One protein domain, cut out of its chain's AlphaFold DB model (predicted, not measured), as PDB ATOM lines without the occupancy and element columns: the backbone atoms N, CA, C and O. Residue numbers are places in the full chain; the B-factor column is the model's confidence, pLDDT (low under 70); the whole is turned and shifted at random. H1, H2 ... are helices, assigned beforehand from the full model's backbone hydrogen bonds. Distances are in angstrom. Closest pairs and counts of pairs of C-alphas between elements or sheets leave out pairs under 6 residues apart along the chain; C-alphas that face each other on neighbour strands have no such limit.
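This is residues 2 to 177 of the 382 residues of the protein "MYND-type domain-containing protein" of Auriculariopsis ampla (UniProt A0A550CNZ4). Start at H3, the longest helix: with H2, H4, H5, H7 and H8 it forms an up-and-down bundle, each helix running against the one before, in two rows, H2-H4-H7 and H3-H5-H8. H1 crosses one end, over H2 and H3; H6 packs on H4 and H5, with H9 on H6. The 176 printed residues, with nine named helices, H1 to H9 in order, and no named strand, are all helix by class and compact, with a radius of gyration of the C-alphas of 16.6 A and spans of 54 by 40 by 22 A.

Find C-alpha 42 at (130.497, 98.080, 111.418); from there H3 runs 31.6 A to residue 63. Look before it for H1, residues 2 to 13, and H2, 19 to 37, 25.3 A long. After it come H4, 69 to 84, 22.9 A; H5, 91 to 106, 22.3 A; H6, 112 to 119; H7, 122 to 131; H8, 136 to 152, 24.6 A; and H9, 156 to 162, ending at C-alpha (126.761, 112.607, 81.314).

H3 touches H2 in a hairpin, closest C-alphas Val 31 and Leu 49, 7.0 A, and H5 at Ile 53 and Leu 100, 6.5 A. H5 and H4 form another hairpin, at Trp 79 and Val 94, 5.9 A, a shallow tilt of 24 degrees. H7 and H8 touch at Val 130 and Phe 139, 6.3 A, also a hairpin. H1, residues 11 to 12 alone, only just touches H2, with 3 pairs of C-alphas within 8 A, about perpendicular at 86 degrees. H6 touches H9 at Thr 115 and Phe 158, 5.9 A. Every O i to N i+4 pair is within hydrogen-bond range except in H3, 17 of 18, and H8, 12 of 13.

The farthest C-alphas, Ala 13 and Ala 174, are 54.3 A apart. The printed part has no cut and no long link between helices; residues 163 to 177 hold no named element. Look for pLDDT under 70 at 16 residues, among them 34 to 39 and 86 to 90.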
ATOM      1  N   GLU A   2     136.444 126.453 118.738       85.50
ATOM      2  CA  GLU A   2     137.870 126.756 118.979       85.50
ATOM      3  C   GLU A   2     138.800 125.525 119.048       85.50
ATOM      4  O   GLU A   2     139.874 125.515 118.453       85.50
ATOM      5  N   ARG A   3     138.362 124.435 119.698       87.38
ATOM      6  CA  ARG A   3     139.124 123.173 119.744       87.38
ATOM      7  C   ARG A   3     139.331 122.552 118.358       87.38
ATOM      8  O   ARG A   3     140.406 122.029 118.094       87.38
ATOM      9  N   MET A   4     138.319 122.610 117.490       82.69
ATOM     10  CA  MET A   4     138.417 122.062 116.133       82.69
ATOM     11  C   MET A   4     139.363 122.910 115.283       82.69
ATOM     12  O   MET A   4     140.213 122.350 114.607       82.69
ATOM     13  N   SER A   5     139.289 124.243 115.384       85.50
ATOM     14  CA  SER A   5     140.223 125.144 114.695       85.50
ATOM     15  C   SER A   5     141.682 124.828 115.036       85.50
ATOM     16  O   SER A   5     142.483 124.662 114.124       85.50
ATOM     17  N   ARG A   6     142.009 124.612 116.321       89.56
ATOM     18  CA  ARG A   6     143.370 124.222 116.739       89.56
ATOM     19  C   ARG A   6     143.820 122.888 116.135       89.56
ATOM     20  O   ARG A   6     144.929 122.795 115.624       89.56
ATOM     21  N   VAL A   7     142.948 121.874 116.136       87.94
ATOM     22  CA  VAL A   7     143.245 120.577 115.497       87.94
ATOM     23  C   VAL A   7     143.488 120.752 113.997       87.94
ATOM     24  O   VAL A   7     144.396 120.136 113.442       87.94
ATOM     25  N   LEU A   8     142.712 121.604 113.322       86.06
ATOM     26  CA  LEU A   8     142.915 121.887 111.903       86.06
ATOM     27  C   LEU A   8     144.234 122.619 111.639       86.06
ATOM     28  O   LEU A   8     144.895 122.291 110.655       86.06
ATOM     29  N   ASP A   9     144.641 123.546 112.505       89.38
ATOM     30  CA  ASP A   9     145.936 124.229 112.404       89.38
ATOM     31  C   ASP A   9     147.102 123.246 112.556       89.38
ATOM     32  O   ASP A   9     148.039 123.269 111.757       89.38
ATOM     33  N   GLU A  10     147.017 122.321 113.514       91.19
ATOM     34  CA  GLU A  10     148.005 121.253 113.699       91.19
ATOM     35  C   GLU A  10     148.067 120.323 112.480       91.19
ATOM     36  O   GLU A  10     149.144 120.049 111.945       91.19
ATOM     37  N   LEU A  11     146.915 119.876 111.974       87.56
ATOM     38  CA  LEU A  11     146.836 119.037 110.775       87.56
ATOM     39  C   LEU A  11     147.374 119.749 109.526       87.56
ATOM     40  O   LEU A  11     147.988 119.123 108.649       87.56
ATOM     41  N   LEU A  12     147.145 121.058 109.430       88.81
ATOM     42  CA  LEU A  12     147.641 121.888 108.346       88.81
ATOM     43  C   LEU A  12     149.158 122.080 108.453       88.81
ATOM     44  O   LEU A  12     149.842 121.970 107.434       88.81
ATOM     45  N   ALA A  13     149.690 122.271 109.662       91.25
ATOM     46  CA  ALA A  13     151.125 122.313 109.928       91.25
ATOM     47  C   ALA A  13     151.808 120.983 109.560       91.25
ATOM     48  O   ALA A  13     152.804 120.987 108.844       91.25
ATOM     49  N   LEU A  14     151.204 119.840 109.914       88.25
ATOM     50  CA  LEU A  14     151.650 118.494 109.504       88.25
ATOM     51  C   LEU A  14     151.575 118.245 107.984       88.25
ATOM     52  O   LEU A  14     152.058 117.226 107.475       88.25
ATOM     53  N   SER A  15     150.930 119.150 107.255       87.56
ATOM     54  CA  SER A  15     150.811 119.138 105.799       87.56
ATOM     55  C   SER A  15     151.612 120.267 105.141       87.56
ATOM     56  O   SER A  15     151.288 120.656 104.018       87.56
ATOM     57  N   ASP A  16     152.626 120.810 105.823       90.25
ATOM     58  CA  ASP A  16     153.474 121.925 105.371       90.25
ATOM     59  C   ASP A  16     152.676 123.185 104.990       90.25
ATOM     60  O   ASP A  16     152.992 123.883 104.024       90.25
ATOM     61  N   GLY A  17     151.549 123.436 105.662       87.12
ATOM     62  CA  GLY A  17     150.635 124.525 105.308       87.12
ATOM     63  C   GLY A  17     149.809 124.272 104.036       87.12
ATOM     64  O   GLY A  17     148.974 125.092 103.647       87.12
ATOM     65  N   ARG A  18     150.011 123.142 103.341       87.81
ATOM     66  CA  ARG A  18     149.403 122.868 102.031       87.81
ATOM     67  C   ARG A  18     148.017 122.257 102.193       87.81
ATOM     68  O   ARG A  18     147.847 121.039 102.209       87.81
ATOM     69  N   ARG A  19     146.994 123.112 102.180       85.06
ATOM     70  CA  ARG A  19     145.560 122.755 102.264       85.06
ATOM     71  C   ARG A  19     145.173 121.553 101.393       85.06
ATOM     72  O   ARG A  19     144.600 120.580 101.870       85.06
ATOM     73  N   ARG A  20     145.545 121.575 100.106       81.56
ATOM     74  CA  ARG A  20     145.246 120.483  99.158       81.56
ATOM     75  C   ARG A  20     145.899 119.156  99.558       81.56
ATOM     76  O   ARG A  20     145.327 118.097  99.308       81.56
ATOM     77  N   HIS A  21     147.091 119.210 100.149       85.19
ATOM     78  CA  HIS A  21     147.786 118.023 100.629       85.19
ATOM     79  C   HIS A  21     147.065 117.416 101.836       85.19
ATOM     80  O   HIS A  21     146.883 116.203 101.864       85.19
ATOM     81  N   LEU A  22     146.569 118.256 102.751       85.62
ATOM     82  CA  LEU A  22     145.766 117.817 103.891       85.62
ATOM     83  C   LEU A  22     144.474 117.116 103.446       85.62
ATOM     84  O   LEU A  22     144.242 115.972 103.830       85.62
ATOM     85  N   TYR A  23     143.693 117.738 102.553       82.56
ATOM     86  CA  TYR A  23     142.496 117.117 101.963       82.56
ATOM     87  C   TYR A  23     142.793 115.743 101.364       82.56
ATOM     88  O   TYR A  23     142.075 114.774 101.605       82.56
ATOM     89  N   ARG A  24     143.876 115.654 100.585       79.62
ATOM     90  CA  ARG A  24     144.287 114.406  99.946       79.62
ATOM     91  C   ARG A  24     144.716 113.363 100.973       79.62
ATOM     92  O   ARG A  24     144.332 112.211 100.832       79.62
ATOM     93  N   LYS A  25     145.483 113.739 102.000       83.62
ATOM     94  CA  LYS A  25     145.883 112.821 103.073       83.62
ATOM     95  C   LYS A  25     144.663 112.293 103.826       83.62
ATOM     96  O   LYS A  25     144.591 111.090 104.025       83.62
ATOM     97  N   ILE A  26     143.694 113.138 104.177       81.81
ATOM     98  CA  ILE A  26     142.472 112.695 104.867       81.81
ATOM     99  C   ILE A  26     141.660 111.754 103.971       81.81
ATOM    100  O   ILE A  26     141.372 110.627 104.361       81.81
ATOM    101  N   ALA A  27     141.359 112.162 102.737       75.81
ATOM    102  CA  ALA A  27     140.562 111.346 101.825       75.81
ATOM    103  C   ALA A  27     141.260 110.028 101.448       75.81
ATOM    104  O   ALA A  27     140.670 108.958 101.516       75.81
ATOM    105  N   THR A  28     142.534 110.064 101.062       74.56
ATOM    106  CA  THR A  28     143.241 108.860 100.609       74.56
ATOM    107  C   THR A  28     143.671 107.969 101.772       74.56
ATOM    108  O   THR A  28     143.540 106.752 101.672       74.56
ATOM    109  N   ASN A  29     144.175 108.529 102.877       77.62
ATOM    110  CA  ASN A  29     144.689 107.706 103.973       77.62
ATOM    111  C   ASN A  29     143.606 107.312 104.966       77.62
ATOM    112  O   ASN A  29     143.632 106.174 105.410       77.62
ATOM    113  N   VAL A  30     142.674 108.201 105.315       75.06
ATOM    114  CA  VAL A  30     141.635 107.864 106.297       75.06
ATOM    115  C   VAL A  30     140.479 107.171 105.594       75.06
ATOM    116  O   VAL A  30     140.195 106.023 105.897       75.06
ATOM    117  N   VAL A  31     139.874 107.788 104.575       71.19
ATOM    118  CA  VAL A  31     138.742 107.151 103.877       71.19
ATOM    119  C   VAL A  31     139.228 105.940 103.075       71.19
ATOM    120  O   VAL A  31     138.668 104.857 103.182       71.19
ATOM    121  N   GLY A  32     140.328 106.082 102.330       71.88
ATOM    122  CA  GLY A  32     140.848 104.992 101.505       71.88
ATOM    123  C   GLY A  32     141.373 103.794 102.293       71.88
ATOM    124  O   GLY A  32     140.949 102.669 102.038       71.88
ATOM    125  N   ARG A  33     142.279 103.998 103.262       73.81
ATOM    126  CA  ARG A  33     142.860 102.856 103.990       73.81
ATOM    127  C   ARG A  33     141.906 102.271 105.019       73.81
ATOM    128  O   ARG A  33     141.855 101.048 105.107       73.81
ATOM    129  N   SER A  34     141.147 103.092 105.752       68.75
ATOM    130  CA  SER A  34     140.234 102.565 106.774       68.75
ATOM    131  C   SER A  34     139.108 101.737 106.163       68.75
ATOM    132  O   SER A  34     138.707 100.751 106.770       68.75
ATOM    133  N   LEU A  35     138.644 102.076 104.953       65.81
ATOM    134  CA  LEU A  35     137.603 101.305 104.266       65.81
ATOM    135  C   LEU A  35     138.151 100.100 103.490       65.81
ATOM    136  O   LEU A  35     137.477  99.080 103.412       65.81
ATOM    137  N   ALA A  36     139.353 100.198 102.910       66.38
ATOM    138  CA  ALA A  36     139.899  99.124 102.074       66.38
ATOM    139  C   ALA A  36     140.746  98.090 102.838       66.38
ATOM    140  O   ALA A  36     140.885  96.962 102.374       66.38
ATOM    141  N   SER A  37     141.361  98.462 103.969       61.28
ATOM    142  CA  SER A  37     142.510  97.715 104.527       61.28
ATOM    143  C   SER A  37     142.303  97.171 105.938       61.28
ATOM    144  O   SER A  37     143.163  96.438 106.419       61.28
ATOM    145  N   SER A  38     141.224  97.543 106.630       59.16
ATOM    146  CA  SER A  38     141.053  97.221 108.048       59.16
ATOM    147  C   SER A  38     139.742  96.472 108.290       59.16
ATOM    148  O   SER A  38     138.707  96.911 107.784       59.16
ATOM    149  N   PRO A  39     139.740  95.384 109.085       67.75
ATOM    150  CA  PRO A  39     138.528  94.721 109.558       67.75
ATOM    151  C   PRO A  39     137.882  95.566 110.665       67.75
ATOM    152  O   PRO A  39     137.678  95.095 111.781       67.75
ATOM    153  N   LEU A  40     137.635  96.848 110.388       70.06
ATOM    154  CA  LEU A  40     136.896  97.694 111.310       70.06
ATOM    155  C   LEU A  40     135.511  97.089 111.492       70.06
ATOM    156  O   LEU A  40     134.865  96.661 110.530       70.06
ATOM    157  N   SER A  41     135.054  97.070 112.737       79.31
ATOM    158  CA  SER A  41     133.671  96.740 113.011       79.31
ATOM    159  C   SER A  41     132.749  97.729 112.301       79.31
ATOM    160  O   SER A  41     133.090  98.877 111.994       79.31
ATOM    161  N   ASN A  42     131.523  97.284 112.069       68.25
ATOM    162  CA  ASN A  42     130.497  98.080 111.418       68.25
ATOM    163  C   ASN A  42     130.236  99.438 112.102       68.25
ATOM    164  O   ASN A  42     129.790 100.356 111.423       68.25
ATOM    165  N   SER A  43     130.466  99.580 113.410       75.44
ATOM    166  CA  SER A  43     130.313 100.849 114.143       75.44
ATOM    167  C   SER A  43     131.528 101.774 114.005       75.44
ATOM    168  O   SER A  43     131.377 102.997 113.961       75.44
ATOM    169  N   GLU A  44     132.733 101.212 113.904       80.06
ATOM    170  CA  GLU A  44     133.974 101.970 113.711       80.06
ATOM    171  C   GLU A  44     134.064 102.562 112.305       80.06
ATOM    172  O   GLU A  44     134.525 103.694 112.149       80.06
ATOM    173  N   VAL A  45     133.582 101.833 111.292       72.69
ATOM    174  CA  VAL A  45     133.458 102.334 109.915       72.69
ATOM    175  C   VAL A  45     132.580 103.586 109.891       72.69
ATOM    176  O   VAL A  45     133.043 104.643 109.460       72.69
ATOM    177  N   ASP A  46     131.364 103.504 110.439       70.31
ATOM    178  CA  ASP A  46     130.418 104.627 110.468       70.31
ATOM    179  C   ASP A  46     130.999 105.837 111.218       70.31
ATOM    180  O   ASP A  46     130.987 106.955 110.704       70.31
ATOM    181  N   SER A  47     131.592 105.608 112.393       78.44
ATOM    182  CA  SER A  47     132.213 106.671 113.198       78.44
ATOM    183  C   SER A  47     133.385 107.337 112.469       78.44
ATOM    184  O   SER A  47     133.524 108.560 112.490       78.44
ATOM    185  N   THR A  48     134.213 106.548 111.775       78.69
ATOM    186  CA  THR A  48     135.342 107.056 110.982       78.69
ATOM    187  C   THR A  48     134.853 107.913 109.821       78.69
ATOM    188  O   THR A  48     135.428 108.962 109.542       78.69
ATOM    189  N   LEU A  49     133.786 107.487 109.149       72.19
ATOM    190  CA  LEU A  49     133.211 108.193 108.011       72.19
ATOM    191  C   LEU A  49     132.567 109.512 108.417       72.19
ATOM    192  O   LEU A  49     132.863 110.527 107.794       72.19
ATOM    193  N   VAL A  50     131.760 109.513 109.481       74.12
ATOM    194  CA  VAL A  50     131.188 110.740 110.058       74.12
ATOM    195  C   VAL A  50     132.307 111.697 110.464       74.12
ATOM    196  O   VAL A  50     132.298 112.855 110.062       74.12
ATOM    197  N   CYS A  51     133.347 111.200 111.139       80.88
ATOM    198  CA  CYS A  51     134.503 112.016 111.502       80.88
ATOM    199  C   CYS A  51     135.225 112.588 110.267       80.88
ATOM    200  O   CYS A  51     135.565 113.770 110.238       80.88
ATOM    201  N   CYS A  52     135.425 111.789 109.213       78.31
ATOM    202  CA  CYS A  52     136.024 112.262 107.964       78.31
ATOM    203  C   CYS A  52     135.177 113.348 107.303       78.31
ATOM    204  O   CYS A  52     135.724 114.356 106.862       78.31
ATOM    205  N   ILE A  53     133.862 113.143 107.234       74.25
ATOM    206  CA  ILE A  53     132.898 114.115 106.719       74.25
ATOM    207  C   ILE A  53     133.019 115.421 107.504       74.25
ATOM    208  O   ILE A  53     133.241 116.472 106.905       74.25
ATOM    209  N   ASP A  54     132.946 115.349 108.831       77.75
ATOM    210  CA  ASP A  54     132.991 116.517 109.704       77.75
ATOM    211  C   ASP A  54     134.296 117.290 109.533       77.75
ATOM    212  O   ASP A  54     134.267 118.513 109.392       77.75
ATOM    213  N   ILE A  55     135.433 116.593 109.467       81.62
ATOM    214  CA  ILE A  55     136.740 117.215 109.235       81.62
ATOM    215  C   ILE A  55     136.791 117.863 107.849       81.62
ATOM    216  O   ILE A  55     137.238 119.001 107.730       81.62
ATOM    217  N   LEU A  56     136.339 117.179 106.792       79.25
ATOM    218  CA  LEU A  56     136.345 117.721 105.429       79.25
ATOM    219  C   LEU A  56     135.453 118.967 105.308       79.25
ATOM    220  O   LEU A  56     135.821 119.911 104.602       79.25
ATOM    221  N   MET A  57     134.317 118.983 106.008       76.38
ATOM    222  CA  MET A  57     133.395 120.120 106.053       76.38
ATOM    223  C   MET A  57     133.945 121.283 106.867       76.38
ATOM    224  O   MET A  57     133.993 122.399 106.356       76.38
ATOM    225  N   HIS A  58     134.478 121.023 108.060       81.88
ATOM    226  CA  HIS A  58     135.132 122.061 108.851       81.88
ATOM    227  C   HIS A  58     136.355 122.631 108.134       81.88
ATOM    228  O   HIS A  58     136.575 123.834 108.183       81.88
ATOM    229  N   LEU A  59     137.129 121.809 107.417       82.00
ATOM    230  CA  LEU A  59     138.237 122.292 106.594       82.00
ATOM    231  C   LEU A  59     137.768 123.236 105.491       82.00
ATOM    232  O   LEU A  59     138.457 124.217 105.219       82.00
ATOM    233  N   ARG A  60     136.618 122.960 104.860       81.12
ATOM    234  CA  ARG A  60     136.067 123.866 103.843       81.12
ATOM    235  C   ARG A  60     135.751 125.211 104.479       81.12
ATOM    236  O   ARG A  60     136.240 126.226 103.988       81.12
ATOM    237  N   ASP A  61     134.965 125.197 105.549       82.75
ATOM    238  CA  ASP A  61     134.477 126.416 106.196       82.75
ATOM    239  C   ASP A  61     135.635 127.226 106.787       82.75
ATOM    240  O   ASP A  61     135.706 128.438 106.608       82.75
ATOM    241  N   TYR A  62     136.600 126.545 107.407       82.38
ATOM    242  CA  TYR A  62     137.773 127.166 108.013       82.38
ATOM    243  C   TYR A  62     138.718 127.787 106.981       82.38
ATOM    244  O   TYR A  62     139.254 128.873 107.187       82.38
ATOM    245  N   LEU A  63     138.946 127.107 105.855       78.81
ATOM    246  CA  LEU A  63     139.936 127.537 104.869       78.81
ATOM    247  C   LEU A  63     139.336 128.358 103.722       78.81
ATOM    248  O   LEU A  63     140.094 128.814 102.858       78.81
ATOM    249  N   GLY A  64     138.005 128.472 103.653       78.56
ATOM    250  CA  GLY A  64     137.282 128.930 102.462       78.56
ATOM    251  C   GLY A  64     137.643 128.115 101.213       78.56
ATOM    252  O   GLY A  64     137.567 128.611 100.091       78.56
ATOM    253  N   ALA A  65     138.150 126.893 101.401       71.56
ATOM    254  CA  ALA A  65     138.772 126.115 100.344       71.56
ATOM    255  C   ALA A  65     137.775 125.117  99.771       71.56
ATOM    256  O   ALA A  65     137.163 124.332 100.487       71.56
ATOM    257  N   GLN A  66     137.664 125.107  98.450       78.25
ATOM    258  CA  GLN A  66     136.908 124.090  97.737       78.25
ATOM    259  C   GLN A  66     137.546 122.710  97.940       78.25
ATOM    260  O   GLN A  66     138.770 122.555  97.856       78.25
ATOM    261  N   CYS A  67     136.713 121.701  98.191       80.62
ATOM    262  CA  CYS A  67     137.142 120.316  98.253       80.62
ATOM    263  C   CYS A  67     137.812 119.932  96.903       80.62
ATOM    264  O   CYS A  67     137.277 120.181  95.820       80.62
ATOM    265  N   PRO A  68     139.041 119.388  96.912       85.06
ATOM    266  CA  PRO A  68     139.747 119.093  95.670       85.06
ATOM    267  C   PRO A  68     139.083 117.975  94.859       85.06
ATOM    268  O   PRO A  68     138.655 116.964  95.410       85.06
ATOM    269  N   ARG A  69     139.149 118.066  93.525       89.81
ATOM    270  CA  ARG A  69     138.705 117.001  92.602       89.81
ATOM    271  C   ARG A  69     139.225 115.605  92.959       89.81
ATOM    272  O   ARG A  69     138.505 114.623  92.805       89.81
ATOM    273  N   ASP A  70     140.470 115.511  93.418       85.00
ATOM    274  CA  ASP A  70     141.098 114.229  93.753       85.00
ATOM    275  C   ASP A  70     140.424 113.534  94.951       85.00
ATOM    276  O   ASP A  70     140.451 112.307  95.030       85.00
ATOM    277  N   VAL A  71     139.771 114.291  95.845       84.62
ATOM    278  CA  VAL A  71     138.953 113.736  96.936       84.62
ATOM    279  C   VAL A  71     137.740 113.025  96.353       84.62
ATOM    280  O   VAL A  71     137.535 111.849  96.636       84.62
ATOM    281  N   MET A  72     136.996 113.691  95.466       90.88
ATOM    282  CA  MET A  72     135.813 113.099  94.838       90.88
ATOM    283  C   MET A  72     136.170 111.854  94.017       90.88
ATOM    284  O   MET A  72     135.513 110.824  94.130       90.88
ATOM    285  N   ARG A  73     137.283 111.899  93.274       91.94
ATOM    286  CA  ARG A  73     137.810 110.720  92.574       91.94
ATOM    287  C   ARG A  73     138.115 109.569  93.532       91.94
ATOM    288  O   ARG A  73     137.827 108.424  93.205       91.94
ATOM    289  N   THR A  74     138.710 109.865  94.688       87.44
ATOM    290  CA  THR A  74     139.025 108.853  95.706       87.44
ATOM    291  C   THR A  74     137.745 108.219  96.247       87.44
ATOM    292  O   THR A  74     137.652 106.998  96.265       87.44
ATOM    293  N   VAL A  75     136.733 109.022  96.598       88.62
ATOM    294  CA  VAL A  75     135.430 108.527  97.082       88.62
ATOM    295  C   VAL A  75     134.761 107.617  96.048       88.62
ATOM    296  O   VAL A  75     134.357 106.506  96.379       88.62
ATOM    297  N   ILE A  76     134.702 108.033  94.779       93.88
ATOM    298  CA  ILE A  76     134.112 107.202  93.716       93.88
ATOM    299  C   ILE A  76     134.947 105.949  93.437       93.88
ATOM    300  O   ILE A  76     134.386 104.884  93.194       93.88
ATOM    301  N   GLY A  77     136.277 106.042  93.498       91.00
ATOM    302  CA  GLY A  77     137.163 104.884  93.383       91.00
ATOM    303  C   GLY A  77     136.895 103.841  94.468       91.00
ATOM    304  O   GLY A  77     136.778 102.661  94.155       91.00
ATOM    305  N   LEU A  78     136.715 104.281  95.717       85.25
ATOM    306  CA  LEU A  78     136.378 103.400  96.836       85.25
ATOM    307  C   LEU A  78     135.008 102.754  96.659       85.25
ATOM    308  O   LEU A  78     134.858 101.550  96.858       85.25
ATOM    309  N   TRP A  79     134.022 103.529  96.210       89.88
ATOM    310  CA  TRP A  79     132.703 102.990  95.899       89.88
ATOM    311  C   TRP A  79     132.799 101.875  94.845       89.88
ATOM    312  O   TRP A  79     132.275 100.786  95.070       89.88
ATOM    313  N   LYS A  80     133.542 102.086  93.751       91.25
ATOM    314  CA  LYS A  80     133.771 101.057  92.719       91.25
ATOM    315  C   LYS A  80     134.391  99.785  93.284       91.25
ATOM    316  O   LYS A  80     133.846  98.712  93.060       91.25
ATOM    317  N   THR A  81     135.460  99.908  94.074       85.81
ATOM    318  CA  THR A  81     136.108  98.734  94.683       85.81
ATOM    319  C   THR A  81     135.160  97.946  95.584       85.81
ATOM    320  O   THR A  81     135.261  96.729  95.671       85.81
ATOM    321  N   THR A  82     134.194  98.610  96.223       81.88
ATOM    322  CA  THR A  82     133.175  97.929  97.032       81.88
ATOM    323  C   THR A  82     132.168  97.156  96.179       81.88
ATOM    324  O   THR A  82     131.709  96.103  96.613       81.88
ATOM    325  N   VAL A  83     131.846  97.636  94.972       85.00
ATOM    326  CA  VAL A  83     130.980  96.912  94.021       85.00
ATOM    327  C   VAL A  83     131.679  95.681  93.455       85.00
ATOM    328  O   VAL A  83     131.067  94.623  93.361       85.00
ATOM    329  N   ASP A  84     132.959  95.789  93.107       81.81
ATOM    330  CA  ASP A  84     133.697  94.668  92.514       81.81
ATOM    331  C   ASP A  84     133.909  93.519  93.520       81.81
ATOM    332  O   ASP A  84     133.963  92.346  93.151       81.81
ATOM    333  N   GLU A  85     133.959  93.842  94.813       76.62
ATOM    334  CA  GLU A  85     134.148  92.889  95.911       76.62
ATOM    335  C   GLU A  85     132.825  92.376  96.526       76.62
ATOM    336  O   GLU A  85     132.820  91.836  97.638       76.62
ATOM    337  N   ALA A  86     131.698  92.537  95.817       54.47
ATOM    338  CA  ALA A  86     130.314  92.339  96.277       54.47
ATOM    339  C   ALA A  86     129.890  90.893  96.633       54.47
ATOM    340  O   ALA A  86     128.769  90.469  96.358       54.47
ATOM    341  N   ARG A  87     130.741  90.125  97.315       55.41
ATOM    342  CA  ARG A  87     130.301  88.952  98.082       55.41
ATOM    343  C   ARG A  87     130.398  89.124  99.598       55.41
ATOM    344  O   ARG A  87     129.751  88.353 100.296       55.41
ATOM    345  N   THR A  88     131.127  90.119 100.122       54.19
ATOM    346  CA  THR A  88     131.317  90.250 101.588       54.19
ATOM    347  C   THR A  88     131.513  91.670 102.143       54.19
ATOM    348  O   THR A  88     131.542  91.818 103.365       54.19
ATOM    349  N   ARG A  89     131.665  92.726 101.326       58.22
ATOM    350  CA  ARG A  89     131.845  94.100 101.851       58.22
ATOM    351  C   ARG A  89     130.520  94.790 102.202       58.22
ATOM    352  O   ARG A  89     129.499  94.561 101.563       58.22
ATOM    353  N   SER A  90     130.560  95.630 103.244       69.75
ATOM    354  CA  SER A  90     129.376  96.181 103.907       69.75
ATOM    355  C   SER A  90     128.689  97.275 103.086       69.75
ATOM    356  O   SER A  90     129.302  98.260 102.671       69.75
ATOM    357  N   GLU A  91     127.373  97.138 102.935       77.50
ATOM    358  CA  GLU A  91     126.423  98.160 102.472       77.50
ATOM    359  C   GLU A  91     126.697  99.562 103.058       77.50
ATOM    360  O   GLU A  91     126.505 100.589 102.404       77.50
ATOM    361  N   LYS A  92     127.248  99.615 104.273       76.88
ATOM    362  CA  LYS A  92     127.672 100.841 104.955       76.88
ATOM    363  C   LYS A  92     128.724 101.637 104.191       76.88
ATOM    364  O   LYS A  92     128.628 102.856 104.117       76.88
ATOM    365  N   THR A  93     129.705 100.972 103.580       78.44
ATOM    366  CA  THR A  93     130.755 101.653 102.802       78.44
ATOM    367  C   THR A  93     130.150 102.381 101.604       78.44
ATOM    368  O   THR A  93     130.501 103.524 101.310       78.44
ATOM    369  N   VAL A  94     129.195 101.732 100.940       84.50
ATOM    370  CA  VAL A  94     128.427 102.309  99.834       84.50
ATOM    371  C   VAL A  94     127.603 103.504 100.322       84.50
ATOM    372  O   VAL A  94     127.699 104.587  99.743       84.50
ATOM    373  N   ARG A  95     126.857 103.334 101.423       83.12
ATOM    374  CA  ARG A  95     126.052 104.388 102.064       83.12
ATOM    375  C   ARG A  95     126.903 105.612 102.401       83.12
ATOM    376  O   ARG A  95     126.511 106.743 102.133       83.12
ATOM    377  N   ALA A  96     128.101 105.386 102.917       80.94
ATOM    378  CA  ALA A  96     129.023 106.439 103.291       80.94
ATOM    379  C   ALA A  96     129.648 107.166 102.105       80.94
ATOM    380  O   ALA A  96     129.807 108.385 102.147       80.94
ATOM    381  N   CYS A  97     129.972 106.442 101.030       87.06
ATOM    382  CA  CYS A  97     130.402 107.070  99.786       87.06
ATOM    383  C   CYS A  97     129.285 107.963  99.233       87.06
ATOM    384  O   CYS A  97     129.550 109.118  98.903       87.06
ATOM    385  N   ALA A  98     128.038 107.480  99.209       89.81
ATOM    386  CA  ALA A  98     126.878 108.290  98.840       89.81
ATOM    387  C   ALA A  98     126.740 109.539  99.722       89.81
ATOM    388  O   ALA A  98     126.649 110.645  99.190       89.81
ATOM    389  N   ALA A  99     126.799 109.385 101.047       85.19
ATOM    390  CA  ALA A  99     126.709 110.495 101.995       85.19
ATOM    391  C   ALA A  99     127.828 111.531 101.788       85.19
ATOM    392  O   ALA A  99     127.565 112.730 101.782       85.19
ATOM    393  N   LEU A 100     129.066 111.092 101.543       85.31
ATOM    394  CA  LEU A 100     130.197 111.976 101.247       85.31
ATOM    395  C   LEU A 100     129.979 112.786  99.966       85.31
ATOM    396  O   LEU A 100     130.263 113.986  99.950       85.31
ATOM    397  N   VAL A 101     129.483 112.156  98.895       91.56
ATOM    398  CA  VAL A 101     129.154 112.861  97.646       91.56
ATOM    399  C   VAL A 101     128.028 113.865  97.883       91.56
ATOM    400  O   VAL A 101     128.146 115.014  97.457       91.56
ATOM    401  N   LEU A 102     126.975 113.439  98.583       89.56
ATOM    402  CA  LEU A 102     125.793 114.242  98.875       89.56
ATOM    403  C   LEU A 102     126.158 115.495  99.673       89.56
ATOM    404  O   LEU A 102     125.949 116.607  99.199       89.56
ATOM    405  N   LEU A 103     126.817 115.324 100.819       84.44
ATOM    406  CA  LEU A 103     127.223 116.428 101.689       84.44
ATOM    407  C   LEU A 103     128.213 117.371 101.002       84.44
ATOM    408  O   LEU A 103     128.132 118.589 101.166       84.44
ATOM    409  N   SER A 104     129.124 116.826 100.187       85.56
ATOM    410  CA  SER A 104     130.037 117.649  99.385       85.56
ATOM    411  C   SER A 104     129.288 118.527  98.385       85.56
ATOM    412  O   SER A 104     129.754 119.623  98.090       85.56
ATOM    413  N   HIS A 105     128.163 118.056  97.842       89.31
ATOM    414  CA  HIS A 105     127.339 118.826  96.917       89.31
ATOM    415  C   HIS A 105     126.447 119.840  97.634       89.31
ATOM    416  O   HIS A 105     126.483 121.018  97.280       89.31
ATOM    417  N   GLU A 106     125.689 119.388  98.636       85.31
ATOM    418  CA  GLU A 106     124.737 120.199  99.404       85.31
ATOM    419  C   GLU A 106     125.398 121.452  99.957       85.31
ATOM    420  O   GLU A 106     124.873 122.551  99.856       85.31
ATOM    421  N   ARG A 107     126.611 121.291 100.471       82.75
ATOM    422  CA  ARG A 107     127.353 122.361 101.121       82.75
ATOM    423  C   ARG A 107     128.321 123.078 100.179       82.75
ATOM    424  O   ARG A 107     129.344 123.618 100.610       82.75
ATOM    425  N   SER A 108     128.092 122.975  98.876       81.12
ATOM    426  CA  SER A 108     128.900 123.652  97.878       81.12
ATOM    427  C   SER A 108     128.116 124.744  97.174       81.12
ATOM    428  O   SER A 108     126.959 124.570  96.796       81.12
ATOM    429  N   THR A 109     128.813 125.845  96.911       80.81
ATOM    430  CA  THR A 109     128.398 126.887  95.974       80.81
ATOM    431  C   THR A 109     128.760 126.556  94.523       80.81
ATOM    432  O   THR A 109     128.455 127.347  93.642       80.81
ATOM    433  N   GLU A 110     129.412 125.413  94.265       82.56
ATOM    434  CA  GLU A 110     129.816 124.972  92.930       82.56
ATOM    435  C   GLU A 110     129.260 123.589  92.539       82.56
ATOM    436  O   GLU A 110     129.281 122.615  93.290       82.56
ATOM    437  N   SER A 111     128.869 123.447  91.273       83.62
ATOM    438  CA  SER A 111     128.278 122.228  90.711       83.62
ATOM    439  C   SER A 111     129.348 121.230  90.265       83.62
ATOM    440  O   SER A 111     129.068 120.101  89.835       83.62
ATOM    441  N   LYS A 112     130.622 121.625  90.379       89.69
ATOM    442  CA  LYS A 112     131.771 120.861  89.894       89.69
ATOM    443  C   LYS A 112     131.944 119.534  90.635       89.69
ATOM    444  O   LYS A 112     132.420 118.589  90.019       89.69
ATOM    445  N   TYR A 113     131.511 119.416  91.890       90.12
ATOM    446  CA  TYR A 113     131.647 118.184  92.682       90.12
ATOM    447  C   TYR A 113     130.882 117.012  92.091       90.12
ATOM    448  O   TYR A 113     131.487 115.987  91.775       90.12
ATOM    449  N   LEU A 114     129.579 117.188  91.856       93.56
ATOM    450  CA  LEU A 114     128.786 116.178  91.163       93.56
ATOM    451  C   LEU A 114     129.289 115.984  89.736       93.56
ATOM    452  O   LEU A 114     129.365 114.853  89.275       93.56
ATOM    453  N   THR A 115     129.736 117.047  89.060       94.75
ATOM    454  CA  THR A 115     130.346 116.912  87.727       94.75
ATOM    455  C   THR A 115     131.567 115.985  87.755       94.75
ATOM    456  O   THR A 115     131.753 115.169  86.852       94.75
ATOM    457  N   TRP A 116     132.427 116.093  88.771       95.19
ATOM    458  CA  TRP A 116     133.599 115.235  88.939       95.19
ATOM    459  C   TRP A 116     133.209 113.814  89.324       95.19
ATOM    460  O   TRP A 116     133.717 112.882  88.711       95.19
ATOM    461  N   ALA A 117     132.270 113.650  90.255       95.81
ATOM    462  CA  ALA A 117     131.767 112.342  90.657       95.81
ATOM    463  C   ALA A 117     131.162 111.584  89.464       95.81
ATOM    464  O   ALA A 117     131.533 110.445  89.170       95.81
ATOM    465  N   VAL A 118     130.300 112.261  88.700       96.31
ATOM    466  CA  VAL A 118     129.735 111.766  87.443       96.31
ATOM    467  C   VAL A 118     130.832 111.507  86.425       96.31
ATOM    468  O   VAL A 118     130.768 110.506  85.735       96.31
ATOM    469  N   ARG A 119     131.878 112.323  86.314       95.88
ATOM    470  CA  ARG A 119     132.991 112.027  85.397       95.88
ATOM    471  C   ARG A 119     133.757 110.761  85.782       95.88
ATOM    472  O   ARG A 119     134.261 110.078  84.895       95.88
ATOM    473  N   ASP A 120     133.870 110.486  87.076       95.75
ATOM    474  CA  ASP A 120     134.679 109.400  87.619       95.75
ATOM    475  C   ASP A 120     133.884 108.093  87.815       95.75
ATOM    476  O   ASP A 120     134.463 107.119  88.290       95.75
ATOM    477  N   GLY A 121     132.613 108.008  87.396       95.81
ATOM    478  CA  GLY A 121     131.850 106.750  87.355       95.81
ATOM    479  C   GLY A 121     130.615 106.664  88.254       95.81
ATOM    480  O   GLY A 121     130.140 105.557  88.475       95.81
ATOM    481  N   LEU A 122     130.109 107.775  88.799       95.88
ATOM    482  CA  LEU A 122     128.981 107.746  89.744       95.88
ATOM    483  C   LEU A 122     127.682 107.159  89.156       95.88
ATOM    484  O   LEU A 122     126.954 106.483  89.873       95.88
ATOM    485  N   ILE A 123     127.372 107.393  87.872       96.56
ATOM    486  CA  ILE A 123     126.058 107.023  87.307       96.56
ATOM    487  C   ILE A 123     125.815 105.505  87.295       96.56
ATOM    488  O   ILE A 123     124.797 105.086  87.846       96.56
ATOM    489  N   PRO A 124     126.714 104.660  86.750       95.12
ATOM    490  CA  PRO A 124     126.530 103.213  86.802       95.12
ATOM    491  C   PRO A 124     126.417 102.676  88.230       95.12
ATOM    492  O   PRO A 124     125.624 101.770  88.464       95.12
ATOM    493  N   LEU A 125     127.156 103.259  89.185       93.75
ATOM    494  CA  LEU A 125     127.086 102.877  90.599       93.75
ATOM    495  C   LEU A 125     125.696 103.161  91.174       93.75
ATOM    496  O   LEU A 125     125.065 102.255  91.707       93.75
ATOM    497  N   LEU A 126     125.192 104.390  91.015       94.12
ATOM    498  CA  LEU A 126     123.858 104.764  91.494       94.12
ATOM    499  C   LEU A 126     122.777 103.869  90.888       94.12
ATOM    500  O   LEU A 126     121.963 103.313  91.618       94.12
ATOM    501  N   LEU A 127     122.791 103.686  89.565       93.56
ATOM    502  CA  LEU A 127     121.796 102.853  88.893       93.56
ATOM    503  C   LEU A 127     121.892 101.384  89.310       93.56
ATOM    504  O   LEU A 127     120.860 100.729  89.415       93.56
ATOM    505  N   HIS A 128     123.097 100.859  89.540       91.50
ATOM    506  CA  HIS A 128     123.282  99.498  90.038       91.50
ATOM    507  C   HIS A 128     122.606  99.313  91.398       91.50
ATOM    508  O   HIS A 128     121.773  98.422  91.537       91.50
ATOM    509  N   PHE A 129     122.900 100.184  92.367       89.50
ATOM    510  CA  PHE A 129     122.358 100.047  93.719       89.50
ATOM    511  C   PHE A 129     120.865 100.347  93.808       89.50
ATOM    512  O   PHE A 129     120.141  99.618  94.472       89.50
ATOM    513  N   VAL A 130     120.373 101.366  93.104       90.00
ATOM    514  CA  VAL A 130     118.939 101.691  93.113       90.00
ATOM    515  C   VAL A 130     118.102 100.558  92.506       90.00
ATOM    516  O   VAL A 130     116.974 100.334  92.933       90.00
ATOM    517  N   ARG A 131     118.658  99.807  91.546       90.62
ATOM    518  CA  ARG A 131     118.009  98.632  90.942       90.62
ATOM    519  C   ARG A 131     118.158  97.349  91.750       90.62
ATOM    520  O   ARG A 131     117.382  96.431  91.538       90.62
ATOM    521  N   ALA A 132     119.162  97.257  92.617       87.62
ATOM    522  CA  ALA A 132     119.434  96.057  93.405       87.62
ATOM    523  C   ALA A 132     118.509  95.909  94.631       87.62
ATOM    524  O   ALA A 132     118.790  95.072  95.480       87.62
ATOM    525  N   GLU A 133     117.442  96.716  94.727       69.12
ATOM    526  CA  GLU A 133     116.456  96.687  95.822       69.12
ATOM    527  C   GLU A 133     117.100  96.736  97.220       69.12
ATOM    528  O   GLU A 133     116.751  95.981  98.125       69.12
ATOM    529  N   VAL A 134     118.073  97.635  97.400       64.94
ATOM    530  CA  VAL A 134     118.720  97.876  98.702       64.94
ATOM    531  C   VAL A 134     117.693  98.420  99.712       64.94
ATOM    532  O   VAL A 134     116.707  99.043  99.315       64.94
ATOM    533  N   GLU A 135     117.935  98.208 101.014       72.06
ATOM    534  CA  GLU A 135     117.123  98.728 102.127       72.06
ATOM    535  C   GLU A 135     116.628 100.177 101.906       72.06
ATOM    536  O   GLU A 135     117.349 101.033 101.377       72.06
ATOM    537  N   GLN A 136     115.404 100.470 102.370       72.88
ATOM    538  CA  GLN A 136     114.706 101.749 102.146       72.88
ATOM    539  C   GLN A 136     115.532 102.991 102.532       72.88
ATOM    540  O   GLN A 136     115.480 104.006 101.835       72.88
ATOM    541  N   ASP A 137     116.330 102.921 103.598       67.81
ATOM    542  CA  ASP A 137     117.134 104.061 104.054       67.81
ATOM    543  C   ASP A 137     118.281 104.394 103.088       67.81
ATOM    544  O   ASP A 137     118.577 105.564 102.833       67.81
ATOM    545  N   VAL A 138     118.919 103.380 102.494       69.38
ATOM    546  CA  VAL A 138     119.983 103.598 101.496       69.38
ATOM    547  C   VAL A 138     119.396 104.146 100.207       69.38
ATOM    548  O   VAL A 138     119.975 105.033  99.573       69.38
ATOM    549  N   PHE A 139     118.212 103.651  99.856       77.25
ATOM    550  CA  PHE A 139     117.465 104.120  98.705       77.25
ATOM    551  C   PHE A 139     117.224 105.635  98.761       77.25
ATOM    552  O   PHE A 139     117.364 106.310  97.740       77.25
ATOM    553  N   HIS A 140     116.957 106.199  99.946       83.88
ATOM    554  CA  HIS A 140     116.729 107.635 100.100       83.88
ATOM    555  C   HIS A 140     117.944 108.482  99.685       83.88
ATOM    556  O   HIS A 140     117.811 109.401  98.877       83.88
ATOM    557  N   GLY A 141     119.149 108.138 100.157       85.75
ATOM    558  CA  GLY A 141     120.371 108.871  99.804       85.75
ATOM    559  C   GLY A 141     120.680 108.837  98.301       85.75
ATOM    560  O   GLY A 141     121.087 109.842  97.716       85.75
ATOM    561  N   PHE A 142     120.438 107.700  97.642       90.50
ATOM    562  CA  PHE A 142     120.609 107.597  96.191       90.50
ATOM    563  C   PHE A 142     119.546 108.358  95.412       90.50
ATOM    564  O   PHE A 142     119.875 108.981  94.404       90.50
ATOM    565  N   ALA A 143     118.294 108.328  95.869       88.44
ATOM    566  CA  ALA A 143     117.213 109.084  95.256       88.44
ATOM    567  C   ALA A 143     117.516 110.590  95.287       88.44
ATOM    568  O   ALA A 143     117.367 111.256  94.262       88.44
ATOM    569  N   ILE A 144     118.052 111.103  96.402       89.19
ATOM    570  CA  ILE A 144     118.499 112.499  96.505       89.19
ATOM    571  C   ILE A 144     119.671 112.785  95.550       89.19
ATOM    572  O   ILE A 144     119.687 113.811  94.875       89.19
ATOM    573  N   LEU A 145     120.657 111.889  95.433       93.06
ATOM    574  CA  LEU A 145     121.752 112.088  94.474       93.06
ATOM    575  C   LEU A 145     121.254 112.107  93.024       93.06
ATOM    576  O   LEU A 145     121.677 112.965  92.249       93.06
ATOM    577  N   ILE A 146     120.349 111.196  92.658       93.19
ATOM    578  CA  ILE A 146     119.702 111.185  91.341       93.19
ATOM    579  C   ILE A 146     118.970 112.506  91.107       93.19
ATOM    580  O   ILE A 146     119.131 113.103  90.044       93.19
ATOM    581  N   HIS A 147     118.233 112.993  92.104       90.38
ATOM    582  CA  HIS A 147     117.562 114.289  92.060       90.38
ATOM    583  C   HIS A 147     118.524 115.434  91.763       90.38
ATOM    584  O   HIS A 147     118.351 116.155  90.785       90.38
ATOM    585  N   TYR A 148     119.603 115.565  92.537       92.00
ATOM    586  CA  TYR A 148     120.586 116.620  92.304       92.00
ATOM    587  C   TYR A 148     121.248 116.518  90.930       92.00
ATOM    588  O   TYR A 148     121.501 117.534  90.284       92.00
ATOM    589  N   ILE A 149     121.487 115.301  90.438       94.38
ATOM    590  CA  ILE A 149     121.985 115.091  89.077       94.38
ATOM    591  C   ILE A 149     120.963 115.599  88.052       94.38
ATOM    592  O   ILE A 149     121.374 116.319  87.143       94.38
ATOM    593  N   ARG A 150     119.664 115.292  88.201       92.62
ATOM    594  CA  ARG A 150     118.587 115.813  87.330       92.62
ATOM    595  C   ARG A 150     118.557 117.337  87.345       92.62
ATOM    596  O   ARG A 150     118.586 117.961  86.291       92.62
ATOM    597  N   VAL A 151     118.599 117.942  88.529       88.94
ATOM    598  CA  VAL A 151     118.615 119.400  88.698       88.94
ATOM    599  C   VAL A 151     119.822 120.032  87.992       88.94
ATOM    600  O   VAL A 151     119.678 121.035  87.296       88.94
ATOM    601  N   LEU A 152     121.005 119.413  88.071       91.62
ATOM    602  CA  LEU A 152     122.205 119.891  87.378       91.62
ATOM    603  C   LEU A 152     122.213 119.637  85.863       91.62
ATOM    604  O   LEU A 152     123.039 120.237  85.168       91.62
ATOM    605  N   MET A 153     121.309 118.820  85.307       93.69
ATOM    606  CA  MET A 153     121.196 118.639  83.851       93.69
ATOM    607  C   MET A 153     120.749 119.913  83.114       93.69
ATOM    608  O   MET A 153     120.942 120.024  81.899       93.69
ATOM    609  N   ILE A 154     120.253 120.931  83.828       90.69
ATOM    610  CA  ILE A 154     120.044 122.266  83.250       90.69
ATOM    611  C   ILE A 154     121.362 122.943  82.834       90.69
ATOM    612  O   ILE A 154     121.376 123.844  81.997       90.69
ATOM    613  N   SER A 155     122.501 122.479  83.358       90.62
ATOM    614  CA  SER A 155     123.818 122.895  82.892       90.62
ATOM    615  C   SER A 155     124.264 122.061  81.695       90.62
ATOM    616  O   SER A 155     124.566 120.869  81.800       90.62
ATOM    617  N   ARG A 156     124.447 122.723  80.550       92.50
ATOM    618  CA  ARG A 156     125.014 122.109  79.343       92.50
ATOM    619  C   ARG A 156     126.357 121.416  79.601       92.50
ATOM    620  O   ARG A 156     126.620 120.349  79.041       92.50
ATOM    621  N   HIS A 157     127.230 121.999  80.428       91.69
ATOM    622  CA  HIS A 157     128.521 121.384  80.753       91.69
ATOM    623  C   HIS A 157     128.338 120.032  81.445       91.69
ATOM    624  O   HIS A 157     129.029 119.067  81.108       91.69
ATOM    625  N   PHE A 158     127.394 119.958  82.380       93.69
ATOM    626  CA  PHE A 158     127.097 118.749  83.131       93.69
ATOM    627  C   PHE A 158     126.568 117.637  82.219       93.69
ATOM    628  O   PHE A 158     127.101 116.526  82.226       93.69
ATOM    629  N   VAL A 159     125.618 117.950  81.333       94.62
ATOM    630  CA  VAL A 159     125.052 116.962  80.394       94.62
ATOM    631  C   VAL A 159     126.092 116.454  79.401       94.62
ATOM    632  O   VAL A 159     126.109 115.270  79.074       94.62
ATOM    633  N   ARG A 160     127.057 117.283  78.987       93.31
ATOM    634  CA  ARG A 160     128.201 116.808  78.185       93.31
ATOM    635  C   ARG A 160     129.071 115.789  78.919       93.31
ATOM    636  O   ARG A 160     129.693 114.949  78.270       93.31
ATOM    637  N   VAL A 161     129.173 115.880  80.244       94.75
ATOM    638  CA  VAL A 161     129.867 114.862  81.043       94.75
ATOM    639  C   VAL A 161     129.014 113.600  81.137       94.75
ATOM    640  O   VAL A 161     129.565 112.515  80.972       94.75
ATOM    641  N   LEU A 162     127.695 113.735  81.309       94.88
ATOM    642  CA  LEU A 162     126.761 112.607  81.314       94.88
ATOM    643  C   LEU A 162     126.711 111.852  79.980       94.88
ATOM    644  O   LEU A 162     126.676 110.632  79.997       94.88
ATOM    645  N   ARG A 163     126.815 112.538  78.833       94.31
ATOM    646  CA  ARG A 163     126.813 111.923  77.486       94.31
ATOM    647  C   ARG A 163     127.925 110.881  77.273       94.31
ATOM    648  O   ARG A 163     127.903 110.150  76.293       94.31
ATOM    649  N   ARG A 164     128.930 110.823  78.159       91.56
ATOM    650  CA  ARG A 164     129.976 109.781  78.144       91.56
ATOM    651  C   ARG A 164     129.437 108.399  78.492       91.56
ATOM    652  O   ARG A 164     130.069 107.409  78.142       91.56
ATOM    653  N   TYR A 165     128.329 108.352  79.219       90.88
ATOM    654  CA  TYR A 165     127.624 107.120  79.503       90.88
ATOM    655  C   TYR A 165     126.814 106.734  78.281       90.88
ATOM    656  O   TYR A 165     126.097 107.555  77.705       90.88
ATOM    657  N   SER A 166     126.990 105.488  77.862       76.44
ATOM    658  CA  SER A 166     126.314 104.972  76.683       76.44
ATOM    659  C   SER A 166     124.824 104.781  76.966       76.44
ATOM    660  O   SER A 166     124.414 104.613  78.120       76.44
ATOM    661  N   ASP A 167     124.012 104.693  75.911       77.44
ATOM    662  CA  ASP A 167     122.615 104.262  76.045       77.44
ATOM    663  C   ASP A 167     122.495 102.872  76.693       77.44
ATOM    664  O   ASP A 167     121.432 102.513  77.188       77.44
ATOM    665  N   GLN A 168     123.571 102.074  76.737       76.12
ATOM    666  CA  GLN A 168     123.561 100.785  77.428       76.12
ATOM    667  C   GLN A 168     123.544 100.947  78.957       76.12
ATOM    668  O   GLN A 168     122.878 100.163  79.642       76.12
ATOM    669  N   ASP A 169     124.218 101.974  79.485       85.44
ATOM    670  CA  ASP A 169     124.299 102.253  80.923       85.44
ATOM    671  C   ASP A 169     123.010 102.914  81.437       85.44
ATOM    672  O   ASP A 169     122.477 102.537  82.486       85.44
ATOM    673  N   ILE A 170     122.468 103.860  80.660       93.00
ATOM    674  CA  ILE A 170     121.289 104.674  80.999       93.00
ATOM    675  C   ILE A 170     120.099 104.283  80.103       93.00
ATOM    676  O   ILE A 170     119.574 105.076  79.321       93.00
ATOM    677  N   ARG A 171     119.654 103.026  80.216       93.62
ATOM    678  CA  ARG A 171     118.423 102.522  79.573       93.62
ATOM    679  C   ARG A 171     117.368 102.128  80.593       93.62
ATOM    680  O   ARG A 171     117.751 101.637  81.657       93.62
ATOM    681  N   PRO A 172     116.075 102.274  80.260       94.25
ATOM    682  CA  PRO A 172     115.004 101.779  81.110       94.25
ATOM    683  C   PRO A 172     115.065 100.249  81.197       94.25
ATOM    684  O   PRO A 172     115.431  99.576  80.227       94.25
ATOM    685  N   ARG A 173     114.711  99.701  82.358       95.00
ATOM    686  CA  ARG A 173     114.526  98.266  82.606       95.00
ATOM    687  C   ARG A 173     113.135  98.022  83.184       95.00
ATOM    688  O   ARG A 173     112.557  98.897  83.824       95.00
ATOM    689  N   ALA A 174     112.600  96.826  82.953       94.12
ATOM    690  CA  ALA A 174     111.361  96.412  83.598       94.12
ATOM    691  C   ALA A 174     111.555  96.417  85.123       94.12
ATOM    692  O   ALA A 174     112.545  95.872  85.608       94.12
ATOM    693  N   GLY A 175     110.635  97.055  85.848       92.38
ATOM    694  CA  GLY A 175     110.714  97.193  87.304       92.38
ATOM    695  C   GLY A 175     111.623  98.318  87.807       92.38
ATOM    696  O   GLY A 175     111.820  98.416  89.012       92.38
ATOM    697  N   ASP A 176     112.170  99.175  86.932       92.88
ATOM    698  CA  ASP A 176     112.924 100.348  87.392       92.88
ATOM    699  C   ASP A 176     112.061 101.206  88.343       92.88
ATOM    700  O   ASP A 176     110.922 101.542  87.995       92.88
ATOM    701  N   PRO A 177     112.599 101.625  89.509       90.44
ATOM    702  CA  PRO A 177     111.916 102.571  90.381       90.44
ATOM    703  C   PRO A 177     111.536 103.849  89.628       90.44
ATOM    704  O   PRO A 177     112.228 104.262  88.688       90.44
TER     705      PRO A 177